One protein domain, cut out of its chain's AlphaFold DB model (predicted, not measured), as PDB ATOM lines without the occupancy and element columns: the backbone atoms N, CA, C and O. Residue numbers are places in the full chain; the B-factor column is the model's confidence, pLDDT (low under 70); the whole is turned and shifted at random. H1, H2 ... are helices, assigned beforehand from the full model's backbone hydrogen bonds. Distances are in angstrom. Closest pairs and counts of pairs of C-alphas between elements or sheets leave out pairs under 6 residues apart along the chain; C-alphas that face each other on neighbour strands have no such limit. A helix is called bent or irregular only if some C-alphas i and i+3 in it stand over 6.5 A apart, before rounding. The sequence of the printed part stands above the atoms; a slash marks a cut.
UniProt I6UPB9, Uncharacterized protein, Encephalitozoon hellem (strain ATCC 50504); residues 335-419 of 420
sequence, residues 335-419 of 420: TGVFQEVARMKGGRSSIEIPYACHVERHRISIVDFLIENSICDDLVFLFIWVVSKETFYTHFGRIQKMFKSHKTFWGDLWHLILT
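Overview. This is residues 335 to 419 of the 420 residues of an uncharacterized protein of Encephalitozoon hellem (strain ATCC 50504) (UniProt I6UPB9). Four helices, H1, H3, H4 and H5, stand at the corners of a square as an up-and-down bundle, each running against the one before it in the chain. The short H2 lies beyond H3 and H4 toward one end of the longest axis, and residues 345 to 365 loop round the outside from H1 to H2. The 85 printed residues hold five named helices, H1 to H5 in order, and no named strand: all helix. The whole is compact, with a radius of gyration of the C-alphas of 12.4 A and spans of 37 by 27 by 23 A.

Arrangement. H1, residues 335 to 344, touches H5, residues 407 to 418, opposite ways at a steep tilt of 39 degrees; their closest C-alphas, Met 344 and Trp 410, are 6.1 A apart. H2, residues 366 to 372, only just touches H4, residues 389 to 403, with 3 pairs of C-alphas within 8 A, the closest Ile 371 and Arg 398 at 7.0 A. H3, residues 378 to 387, forms a helical hairpin with H4, closest C-alphas Trp 385 and Phe 392, 5.5 A. H3 touches H5, the same way at a shallow tilt of 17 degrees, closest C-alphas Asp 378 and Phe 409, 5.4 A. Every O i to N i+4 pair is within hydrogen-bond range in H1, H2, H3 and H5, and 9 of 11 in H4.

Along the chain. H1 begins at C-alpha 335 (15.575, -1.192, -4.026) and spans 14.5 A; H2 spans 10.1 A and H3 14.5 A. H4 spans 17.0 A and is irregular: C-alphas 394 and 397 are 8.1 A apart. H5 spans 16.8 A, ending at C-alpha 418 (26.988, -5.840, -0.568).

Size, cuts and confidence. The C-alphas farthest apart, Gly 347 and Arg 363, are 37.6 A apart. The printed part has no cut, and H1 to H2 is a long link. pLDDT is under 70 at residues 347 to 350 and 357 to 364.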
ATOM      1  N   THR A 335      16.024  -0.969  -5.408       87.69
ATOM      2  CA  THR A 335      15.575  -1.192  -4.026       87.69
ATOM      3  C   THR A 335      14.676  -2.421  -3.910       87.69
ATOM      4  O   THR A 335      14.826  -3.190  -2.961       87.69
ATOM      5  N   GLY A 336      13.774  -2.632  -4.874       88.56
ATOM      6  CA  GLY A 336      12.916  -3.816  -4.921       88.56
ATOM      7  C   GLY A 336      13.721  -5.102  -5.095       88.56
ATOM      8  O   GLY A 336      13.521  -6.056  -4.345       88.56
ATOM      9  N   VAL A 337      14.698  -5.101  -6.009       89.69
ATOM     10  CA  VAL A 337      15.608  -6.242  -6.205       89.69
ATOM     11  C   VAL A 337      16.395  -6.543  -4.932       89.69
ATOM     12  O   VAL A 337      16.440  -7.691  -4.498       89.69
ATOM     13  N   PHE A 338      16.954  -5.523  -4.277       90.06
ATOM     14  CA  PHE A 338      17.681  -5.704  -3.017       90.06
ATOM     15  C   PHE A 338      16.826  -6.364  -1.926       90.06
ATOM     16  O   PHE A 338      17.266  -7.326  -1.296       90.06
ATOM     17  N   GLN A 339      15.606  -5.862  -1.703       91.31
ATOM     18  CA  GLN A 339      14.699  -6.407  -0.688       91.31
ATOM     19  C   GLN A 339      14.325  -7.862  -0.986       91.31
ATOM     20  O   GLN A 339      14.295  -8.692  -0.079       91.31
ATOM     21  N   GLU A 340      14.075  -8.182  -2.251       91.25
ATOM     22  CA  GLU A 340      13.637  -9.511  -2.663       91.25
ATOM     23  C   GLU A 340      14.788 -10.534  -2.594       91.25
ATOM     24  O   GLU A 340      14.613 -11.627  -2.052       91.25
ATOM     25  N   VAL A 341      16.011 -10.152  -2.986       90.69
ATOM     26  CA  VAL A 341      17.218 -10.976  -2.779       90.69
ATOM     27  C   VAL A 341      17.502 -11.180  -1.283       90.69
ATOM     28  O   VAL A 341      17.815 -12.296  -0.866       90.69
ATOM     29  N   ALA A 342      17.320 -10.152  -0.444       89.62
ATOM     30  CA  ALA A 342      17.496 -10.268   1.009       89.62
ATOM     31  C   ALA A 342      16.582 -11.332   1.642       89.62
ATOM     32  O   ALA A 342      16.971 -11.955   2.633       89.62
ATOM     33  N   ARG A 343      15.384 -11.538   1.075       90.00
ATOM     34  CA  ARG A 343      14.421 -12.561   1.511       90.00
ATOM     35  C   ARG A 343      14.786 -13.963   1.033       90.00
ATOM     36  O   ARG A 343      14.450 -14.927   1.715       90.00
ATOM     37  N   MET A 344      15.445 -14.077  -0.120       87.88
ATOM     38  CA  MET A 344      15.790 -15.361  -0.745       87.88
ATOM     39  C   MET A 344      17.188 -15.884  -0.391       87.88
ATOM     40  O   MET A 344      17.461 -17.065  -0.610       87.88
ATOM     41  N   LYS A 345      18.070 -15.050   0.175       85.06
ATOM     42  CA  LYS A 345      19.441 -15.454   0.522       85.06
ATOM     43  C   LYS A 345      19.475 -16.640   1.498       85.06
ATOM     44  O   LYS A 345      18.733 -16.679   2.482       85.06
ATOM     45  N   GLY A 346      20.408 -17.567   1.288       71.31
ATOM     46  CA  GLY A 346      20.667 -18.666   2.217       71.31
ATOM     47  C   GLY A 346      22.149 -19.027   2.290       71.31
ATOM     48  O   GLY A 346      22.698 -19.473   1.298       71.31
ATOM     49  N   GLY A 347      22.760 -18.902   3.478       69.44
ATOM     50  CA  GLY A 347      24.117 -19.400   3.781       69.44
ATOM     51  C   GLY A 347      25.263 -18.777   2.969       69.44
ATOM     52  O   GLY A 347      25.030 -17.969   2.081       69.44
ATOM     53  N   ARG A 348      26.520 -19.107   3.312       66.06
ATOM     54  CA  ARG A 348      27.707 -18.611   2.588       66.06
ATOM     55  C   ARG A 348      27.899 -19.373   1.279       66.06
ATOM     56  O   ARG A 348      27.854 -20.601   1.278       66.06
ATOM     57  N   SER A 349      28.178 -18.629   0.219       67.31
ATOM     58  CA  SER A 349      28.460 -19.101  -1.136       67.31
ATOM     59  C   SER A 349      29.797 -18.522  -1.629       67.31
ATOM     60  O   SER A 349      30.325 -17.579  -1.032       67.31
ATOM     61  N   SER A 350      30.400 -19.156  -2.638       68.75
ATOM     62  CA  SER A 350      31.764 -18.859  -3.096       68.75
ATOM     63  C   SER A 350      31.939 -19.131  -4.594       68.75
ATOM     64  O   SER A 350      32.861 -19.850  -4.987       68.75
ATOM     65  N   ILE A 351      31.033 -18.617  -5.431       83.38
ATOM     66  CA  ILE A 351      31.249 -18.638  -6.884       83.38
ATOM     67  C   ILE A 351      32.230 -17.518  -7.243       83.38
ATOM     68  O   ILE A 351      31.969 -16.340  -7.002       83.38
ATOM     69  N   GLU A 352      33.370 -17.883  -7.827       83.12
ATOM     70  CA  GLU A 352      34.303 -16.909  -8.393       83.12
ATOM     71  C   GLU A 352      33.748 -16.378  -9.714       83.12
ATOM     72  O   GLU A 352      33.507 -17.135 -10.653       83.12
ATOM     73  N   ILE A 353      33.542 -15.062  -9.783       83.25
ATOM     74  CA  ILE A 353      33.034 -14.399 -10.982       83.25
ATOM     75  C   ILE A 353      34.184 -13.646 -11.643       83.25
ATOM     76  O   ILE A 353      34.823 -12.812 -10.992       83.25
ATOM     77  N   PRO A 354      34.451 -13.896 -12.934       83.56
ATOM     78  CA  PRO A 354      35.469 -13.169 -13.671       83.56
ATOM     79  C   PRO A 354      35.197 -11.662 -13.651       83.56
ATOM     80  O   PRO A 354      34.087 -11.210 -13.934       83.56
ATOM     81  N   TYR A 355      36.219 -10.860 -13.349       77.44
ATOM     82  CA  TYR A 355      36.090  -9.405 -13.376       77.44
ATOM     83  C   TYR A 355      36.034  -8.889 -14.822       77.44
ATOM     84  O   TYR A 355      36.920  -9.177 -15.634       77.44
ATOM     85  N   ALA A 356      35.028  -8.072 -15.135       74.38
ATOM     86  CA  ALA A 356      34.885  -7.405 -16.424       74.38
ATOM     87  C   ALA A 356      34.829  -5.881 -16.242       74.38
ATOM     88  O   ALA A 356      34.141  -5.375 -15.360       74.38
ATOM     89  N   CYS A 357      35.536  -5.138 -17.099       62.50
ATOM     90  CA  CYS A 357      35.324  -3.695 -17.230       62.50
ATOM     91  C   CYS A 357      34.057  -3.465 -18.059       62.50
ATOM     92  O   CYS A 357      33.843  -4.201 -19.018       62.50
ATOM     93  N   HIS A 358      33.261  -2.441 -17.745       62.94
ATOM     94  CA  HIS A 358      32.124  -2.058 -18.587       62.94
ATOM     95  C   HIS A 358      32.593  -1.802 -20.029       62.94
ATOM     96  O   HIS A 358      33.503  -1.003 -20.257       62.94
ATOM     97  N   VAL A 359      31.993  -2.515 -20.987       69.50
ATOM     98  CA  VAL A 359      32.342  -2.462 -22.415       69.50
ATOM     99  C   VAL A 359      31.186  -1.845 -23.200       69.50
ATOM    100  O   VAL A 359      30.035  -1.861 -22.761       69.50
ATOM    101  N   GLU A 360      31.502  -1.288 -24.368       63.00
ATOM    102  CA  GLU A 360      30.513  -0.830 -25.340       63.00
ATOM    103  C   GLU A 360      29.560  -1.962 -25.764       63.00
ATOM    104  O   GLU A 360      29.900  -3.144 -25.741       63.00
ATOM    105  N   ARG A 361      28.327  -1.586 -26.109       65.38
ATOM    106  CA  ARG A 361      27.182  -2.495 -26.276       65.38
ATOM    107  C   ARG A 361      27.178  -3.156 -27.660       65.38
ATOM    108  O   ARG A 361      27.416  -2.469 -28.653       65.38
ATOM    109  N   HIS A 362      26.799  -4.435 -27.745       63.59
ATOM    110  CA  HIS A 362      26.451  -5.091 -29.017       63.59
ATOM    111  C   HIS A 362      24.936  -5.055 -29.286       63.59
ATOM    112  O   HIS A 362      24.126  -4.855 -28.383       63.59
ATOM    113  N   ARG A 363      24.540  -5.202 -30.562       58.84
ATOM    114  CA  ARG A 363      23.126  -5.149 -30.995       58.84
ATOM    115  C   ARG A 363      22.314  -6.400 -30.637       58.84
ATOM    116  O   ARG A 363      21.092  -6.306 -30.589       58.84
ATOM    117  N   ILE A 364      22.969  -7.541 -30.428       65.38
ATOM    118  CA  ILE A 364      22.331  -8.830 -30.132       65.38
ATOM    119  C   ILE A 364      22.431  -9.076 -28.629       65.38
ATOM    120  O   ILE A 364      23.529  -9.014 -28.080       65.38
ATOM    121  N   SER A 365      21.298  -9.351 -27.976       72.00
ATOM    122  CA  SER A 365      21.273  -9.732 -26.565       72.00
ATOM    123  C   SER A 365      20.947 -11.208 -26.405       72.00
ATOM    124  O   SER A 365      19.865 -11.658 -26.766       72.00
ATOM    125  N   ILE A 366      21.878 -11.947 -25.811       85.81
ATOM    126  CA  ILE A 366      21.744 -13.391 -25.565       85.81
ATOM    127  C   ILE A 366      20.961 -13.662 -24.272       85.81
ATOM    128  O   ILE A 366      20.529 -14.780 -24.013       85.81
ATOM    129  N   VAL A 367      20.723 -12.627 -23.463       88.69
ATOM    130  CA  VAL A 367      20.009 -12.737 -22.185       88.69
ATOM    131  C   VAL A 367      18.573 -13.224 -22.384       88.69
ATOM    132  O   VAL A 367      18.124 -14.091 -21.638       88.69
ATOM    133  N   ASP A 368      17.873 -12.727 -23.410       87.50
ATOM    134  CA  ASP A 368      16.524 -13.203 -23.739       87.50
ATOM    135  C   ASP A 368      16.530 -14.680 -24.099       87.50
ATOM    136  O   ASP A 368      15.755 -15.444 -23.536       87.50
ATOM    137  N   PHE A 369      17.453 -15.081 -24.974       88.81
ATOM    138  CA  PHE A 369      17.608 -16.466 -25.392       88.81
ATOM    139  C   PHE A 369      17.799 -17.400 -24.186       88.81
ATOM    140  O   PHE A 369      17.107 -18.415 -24.079       88.81
ATOM    141  N   LEU A 370      18.680 -17.040 -23.244       91.12
ATOM    142  CA  LEU A 370      18.908 -17.827 -22.026       91.12
ATOM    143  C   LEU A 370      17.633 -17.950 -21.178       91.12
ATOM    144  O   LEU A 370      17.324 -19.027 -20.669       91.12
ATOM    145  N   ILE A 371      16.881 -16.857 -21.035       90.19
ATOM    146  CA  ILE A 371      15.666 -16.811 -20.216       90.19
ATOM    147  C   ILE A 371      14.513 -17.580 -20.865       90.19
ATOM    148  O   ILE A 371      13.838 -18.361 -20.194       90.19
ATOM    149  N   GLU A 372      14.269 -17.367 -22.156       89.19
ATOM    150  CA  GLU A 372      13.172 -17.991 -22.904       89.19
ATOM    151  C   GLU A 372      13.343 -19.509 -22.987       89.19
ATOM    152  O   GLU A 372      12.365 -20.246 -22.854       89.19
ATOM    153  N   ASN A 373      14.589 -19.980 -23.074       88.62
ATOM    154  CA  ASN A 373      14.921 -21.404 -23.050       88.62
ATOM    155  C   ASN A 373      15.100 -21.974 -21.632       88.62
ATOM    156  O   ASN A 373      15.449 -23.142 -21.483       88.62
ATOM    157  N   SER A 374      14.842 -21.184 -20.580       89.56
ATOM    158  CA  SER A 374      14.992 -21.597 -19.176       89.56
ATOM    159  C   SER A 374      16.375 -22.189 -18.852       89.56
ATOM    160  O   SER A 374      16.491 -23.132 -18.067       89.56
ATOM    161  N   ILE A 375      17.434 -21.635 -19.451       89.88
ATOM    162  CA  ILE A 375      18.821 -22.039 -19.206       89.88
ATOM    163  C   ILE A 375      19.256 -21.462 -17.856       89.88
ATOM    164  O   ILE A 375      19.550 -20.275 -17.741       89.88
ATOM    165  N   CYS A 376      19.280 -22.297 -16.818       89.56
ATOM    166  CA  CYS A 376      19.662 -21.893 -15.464       89.56
ATOM    167  C   CYS A 376      21.153 -22.156 -15.200       89.56
ATOM    168  O   CYS A 376      21.522 -23.268 -14.827       89.56
ATOM    169  N   ASP A 377      21.998 -21.130 -15.340       92.62
ATOM    170  CA  ASP A 377      23.416 -21.180 -14.954       92.62
ATOM    171  C   ASP A 377      23.762 -20.044 -13.974       92.62
ATOM    172  O   ASP A 377      23.719 -18.864 -14.332       92.62
ATOM    173  N   ASP A 378      24.091 -20.400 -12.725       92.19
ATOM    174  CA  ASP A 378      24.375 -19.439 -11.652       92.19
ATOM    175  C   ASP A 378      25.480 -18.439 -12.065       92.19
ATOM    176  O   ASP A 378      25.312 -17.229 -11.901       92.19
ATOM    177  N   LEU A 379      26.588 -18.914 -12.649       92.25
ATOM    178  CA  LEU A 379      27.737 -18.073 -13.005       92.25
ATOM    179  C   LEU A 379      27.373 -17.079 -14.110       92.25
ATOM    180  O   LEU A 379      27.725 -15.903 -14.016       92.25
ATOM    181  N   VAL A 380      26.647 -17.533 -15.135       93.00
ATOM    182  CA  VAL A 380      26.231 -16.682 -16.261       93.00
ATOM    183  C   VAL A 380      25.381 -15.512 -15.770       93.00
ATOM    184  O   VAL A 380      25.659 -14.360 -16.104       93.00
ATOM    185  N   PHE A 381      24.378 -15.773 -14.929       93.56
ATOM    186  CA  PHE A 381      23.478 -14.723 -14.445       93.56
ATOM    187  C   PHE A 381      24.121 -13.812 -13.394       93.56
ATOM    188  O   PHE A 381      23.849 -12.608 -13.387       93.56
ATOM    189  N   LEU A 382      25.025 -14.330 -12.560       93.75
ATOM    190  CA  LEU A 382      25.834 -13.492 -11.671       93.75
ATOM    191  C   LEU A 382      26.812 -12.607 -12.460       93.75
ATOM    192  O   LEU A 382      27.036 -11.453 -12.100       93.75
ATOM    193  N   PHE A 383      27.355 -13.099 -13.573       92.50
ATOM    194  CA  PHE A 383      28.192 -12.295 -14.459       92.50
ATOM    195  C   PHE A 383      27.387 -11.198 -15.177       92.50
ATOM    196  O   PHE A 383      27.863 -10.068 -15.275       92.50
ATOM    197  N   ILE A 384      26.141 -11.471 -15.596       91.50
ATOM    198  CA  ILE A 384      25.231 -10.441 -16.140       91.50
ATOM    199  C   ILE A 384      25.051  -9.292 -15.135       91.50
ATOM    200  O   ILE A 384      25.129  -8.129 -15.531       91.50
ATOM    201  N   TRP A 385      24.881  -9.595 -13.841       91.19
ATOM    202  CA  TRP A 385      24.808  -8.573 -12.787       91.19
ATOM    203  C   TRP A 385      26.057  -7.681 -12.742       91.19
ATOM    204  O   TRP A 385      25.939  -6.457 -12.657       91.19
ATOM    205  N   VAL A 386      27.246  -8.290 -12.810       89.31
ATOM    206  CA  VAL A 386      28.534  -7.575 -12.776       89.31
ATOM    207  C   VAL A 386      28.712  -6.686 -14.008       89.31
ATOM    208  O   VAL A 386      29.139  -5.539 -13.886       89.31
ATOM    209  N   VAL A 387      28.356  -7.187 -15.192       87.81
ATOM    210  CA  VAL A 387      28.520  -6.455 -16.455       87.81
ATOM    211  C   VAL A 387      27.494  -5.325 -16.600       87.81
ATOM    212  O   VAL A 387      27.858  -4.219 -17.014       87.81
ATOM    213  N   SER A 388      26.222  -5.589 -16.273       87.38
ATOM    214  CA  SER A 388      25.114  -4.639 -16.424       87.38
ATOM    215  C   SER A 388      23.978  -4.901 -15.428       87.38
ATOM    216  O   SER A 388      23.063  -5.696 -15.669       87.38
ATOM    217  N   LYS A 389      23.982  -4.134 -14.330       88.12
ATOM    218  CA  LYS A 389      22.879  -4.104 -13.354       88.12
ATOM    219  C   LYS A 389      21.546  -3.742 -14.012       88.12
ATOM    220  O   LYS A 389      20.535  -4.348 -13.687       88.12
ATOM    221  N   GLU A 390      21.555  -2.813 -14.971       87.12
ATOM    222  CA  GLU A 390      20.378  -2.423 -15.761       87.12
ATOM    223  C   GLU A 390      19.759  -3.642 -16.465       87.12
ATOM    224  O   GLU A 390      18.586  -3.951 -16.253       87.12
ATOM    225  N   THR A 391      20.557  -4.407 -17.219       88.38
ATOM    226  CA  THR A 391      20.078  -5.630 -17.886       88.38
ATOM    227  C   THR A 391      19.510  -6.625 -16.874       88.38
ATOM    228  O   THR A 391      18.462  -7.226 -17.107       88.38
ATOM    229  N   PHE A 392      20.171  -6.789 -15.729       90.69
ATOM    230  CA  PHE A 392      19.702  -7.709 -14.701       90.69
ATOM    231  C   PHE A 392      18.367  -7.260 -14.085       90.69
ATOM    232  O   PHE A 392      17.448  -8.068 -13.964       90.69
ATOM    233  N   TYR A 393      18.228  -5.976 -13.735       90.19
ATOM    234  CA  TYR A 393      17.000  -5.411 -13.165       90.19
ATOM    235  C   TYR A 393      15.816  -5.547 -14.115       90.19
ATOM    236  O   TYR A 393      14.750  -6.008 -13.710       90.19
ATOM    237  N   THR A 394      16.026  -5.230 -15.393       87.81
ATOM    238  CA  THR A 394      14.989  -5.350 -16.426       87.81
ATOM    239  C   THR A 394      14.496  -6.787 -16.626       87.81
ATOM    240  O   THR A 394      13.385  -6.985 -17.091       87.81
ATOM    241  N   HIS A 395      15.269  -7.802 -16.227       89.94
ATOM    242  CA  HIS A 395      14.882  -9.212 -16.360       89.94
ATOM    243  C   HIS A 395      14.630  -9.894 -15.005       89.94
ATOM    244  O   HIS A 395      14.354 -11.097 -14.964       89.94
ATOM    245  N   PHE A 396      14.679  -9.148 -13.894       91.75
ATOM    246  CA  PHE A 396      14.734  -9.718 -12.547       91.75
ATOM    247  C   PHE A 396      13.565 -10.650 -12.237       91.75
ATOM    248  O   PHE A 396      13.789 -11.743 -11.735       91.75
ATOM    249  N   GLY A 397      12.326 -10.283 -12.585       91.00
ATOM    250  CA  GLY A 397      11.165 -11.145 -12.329       91.00
ATOM    251  C   GLY A 397      11.244 -12.503 -13.045       91.00
ATOM    252  O   GLY A 397      10.826 -13.526 -12.496       91.00
ATOM    253  N   ARG A 398      11.826 -12.542 -14.253       91.94
ATOM    254  CA  ARG A 398      12.036 -13.789 -15.007       91.94
ATOM    255  C   ARG A 398      13.176 -14.607 -14.398       91.94
ATOM    256  O   ARG A 398      12.991 -15.795 -14.144       91.94
ATOM    257  N   ILE A 399      14.292 -13.952 -14.068       92.75
ATOM    258  CA  ILE A 399      15.439 -14.564 -13.378       92.75
ATOM    259  C   ILE A 399      14.994 -15.149 -12.029       92.75
ATOM    260  O   ILE A 399      15.275 -16.301 -11.721       92.75
ATOM    261  N   GLN A 400      14.207 -14.408 -11.250       92.69
ATOM    262  CA  GLN A 400      13.650 -14.867  -9.981       92.69
ATOM    263  C   GLN A 400      12.843 -16.151 -10.143       92.69
ATOM    264  O   GLN A 400      12.980 -17.078  -9.344       92.69
ATOM    265  N   LYS A 401      11.997 -16.217 -11.173       92.94
ATOM    266  CA  LYS A 401      11.197 -17.410 -11.449       92.94
ATOM    267  C   LYS A 401      12.082 -18.614 -11.787       92.94
ATOM    268  O   LYS A 401      11.796 -19.702 -11.293       92.94
ATOM    269  N   MET A 402      13.139 -18.411 -12.574       93.38
ATOM    270  CA  MET A 402      14.102 -19.452 -12.958       93.38
ATOM    271  C   MET A 402      14.911 -19.966 -11.760       93.38
ATOM    272  O   MET A 402      15.016 -21.170 -11.553       93.38
ATOM    273  N   PHE A 403      15.413 -19.060 -10.919       92.94
ATOM    274  CA  PHE A 403      16.324 -19.380  -9.818       92.94
ATOM    275  C   PHE A 403      15.623 -19.554  -8.461       92.94
ATOM    276  O   PHE A 403      16.289 -19.637  -7.433       92.94
ATOM    277  N   LYS A 404      14.286 -19.640  -8.398       89.50
ATOM    278  CA  LYS A 404      13.508 -19.622  -7.135       89.50
ATOM    279  C   LYS A 404      14.005 -20.605  -6.061       89.50
ATOM    280  O   LYS A 404      13.907 -20.314  -4.871       89.50
ATOM    281  N   SER A 405      14.536 -21.762  -6.458       86.94
ATOM    282  CA  SER A 405      15.088 -22.791  -5.561       86.94
ATOM    283  C   SER A 405      16.617 -22.764  -5.400       86.94
ATOM    284  O   SER A 405      17.148 -23.520  -4.585       86.94
ATOM    285  N   HIS A 406      17.335 -21.910  -6.134       88.94
ATOM    286  CA  HIS A 406      18.800 -21.855  -6.182       88.94
ATOM    287  C   HIS A 406      19.365 -21.016  -5.029       88.94
ATOM    288  O   HIS A 406      19.687 -19.840  -5.176       88.94
ATOM    289  N   LYS A 407      19.483 -21.618  -3.840       87.19
ATOM    290  CA  LYS A 407      19.989 -20.926  -2.638       87.19
ATOM    291  C   LYS A 407      21.405 -20.358  -2.816       87.19
ATOM    292  O   LYS A 407      21.686 -19.299  -2.265       87.19
ATOM    293  N   THR A 408      22.257 -21.051  -3.576       87.94
ATOM    294  CA  THR A 408      23.633 -20.643  -3.909       87.94
ATOM    295  C   THR A 408      23.643 -19.335  -4.685       87.94
ATOM    296  O   THR A 408      24.177 -18.349  -4.185       87.94
ATOM    297  N   PHE A 409      22.930 -19.288  -5.813       92.06
ATOM    298  CA  PHE A 409      22.765 -18.093  -6.637       92.06
ATOM    299  C   PHE A 409      22.345 -16.860  -5.826       92.06
ATOM    300  O   PHE A 409      22.965 -15.802  -5.927       92.06
ATOM    301  N   TRP A 410      21.318 -16.985  -4.975       92.69
ATOM    302  CA  TRP A 410      20.846 -15.858  -4.160       92.69
ATOM    303  C   TRP A 410      21.834 -15.441  -3.070       92.69
ATOM    304  O   TRP A 410      21.908 -14.256  -2.741       92.69
ATOM    305  N   GLY A 411      22.582 -16.394  -2.507       91.00
ATOM    306  CA  GLY A 411      23.690 -16.111  -1.597       91.00
ATOM    307  C   GLY A 411      24.781 -15.287  -2.282       91.00
ATOM    308  O   GLY A 411      25.158 -14.230  -1.772       91.00
ATOM    309  N   ASP A 412      25.216 -15.711  -3.469       91.25
ATOM    310  CA  ASP A 412      26.287 -15.048  -4.219       91.25
ATOM    311  C   ASP A 412      25.852 -13.667  -4.703       91.25
ATOM    312  O   ASP A 412      26.571 -12.686  -4.517       91.25
ATOM    313  N   LEU A 413      24.632 -13.548  -5.230       92.31
ATOM    314  CA  LEU A 413      24.077 -12.262  -5.645       92.31
ATOM    315  C   LEU A 413      23.980 -11.288  -4.467       92.31
ATOM    316  O   LEU A 413      24.323 -10.115  -4.602       92.31
ATOM    317  N   TRP A 414      23.556 -11.761  -3.291       91.00
ATOM    318  CA  TRP A 414      23.537 -10.941  -2.081       91.00
ATOM    319  C   TRP A 414      24.937 -10.444  -1.710       91.00
ATOM    320  O   TRP A 414      25.113  -9.263  -1.404       91.00
ATOM    321  N   HIS A 415      25.941 -11.319  -1.772       87.81
ATOM    322  CA  HIS A 415      27.330 -10.939  -1.533       87.81
ATOM    323  C   HIS A 415      27.834  -9.907  -2.551       87.81
ATOM    324  O   HIS A 415      28.457  -8.926  -2.145       87.81
ATOM    325  N   LEU A 416      27.507 -10.058  -3.836       88.31
ATOM    326  CA  LEU A 416      27.851  -9.087  -4.880       88.31
ATOM    327  C   LEU A 416      27.162  -7.738  -4.700       88.31
ATOM    328  O   LEU A 416      27.748  -6.714  -5.024       88.31
ATOM    329  N   ILE A 417      25.922  -7.708  -4.205       88.31
ATOM    330  CA  ILE A 417      25.228  -6.443  -3.937       88.31
ATOM    331  C   ILE A 417      25.885  -5.693  -2.769       88.31
ATOM    332  O   ILE A 417      25.946  -4.465  -2.780       88.31
ATOM    333  N   LEU A 418      26.353  -6.424  -1.753       83.81
ATOM    334  CA  LEU A 418      26.988  -5.840  -0.568       83.81
ATOM    335  C   LEU A 418      28.470  -5.497  -0.759       83.81
ATOM    336  O   LEU A 418      29.011  -4.728   0.036       83.81
ATOM    337  N   THR A 419      29.128  -6.080  -1.759       73.06
ATOM    338  CA  THR A 419      30.523  -5.778  -2.086       73.06
ATOM    339  C   THR A 419      30.535  -4.545  -3.000       73.06
ATOM    340  O   THR A 419      29.943  -4.617  -4.077       73.06
TER     341      THR A 419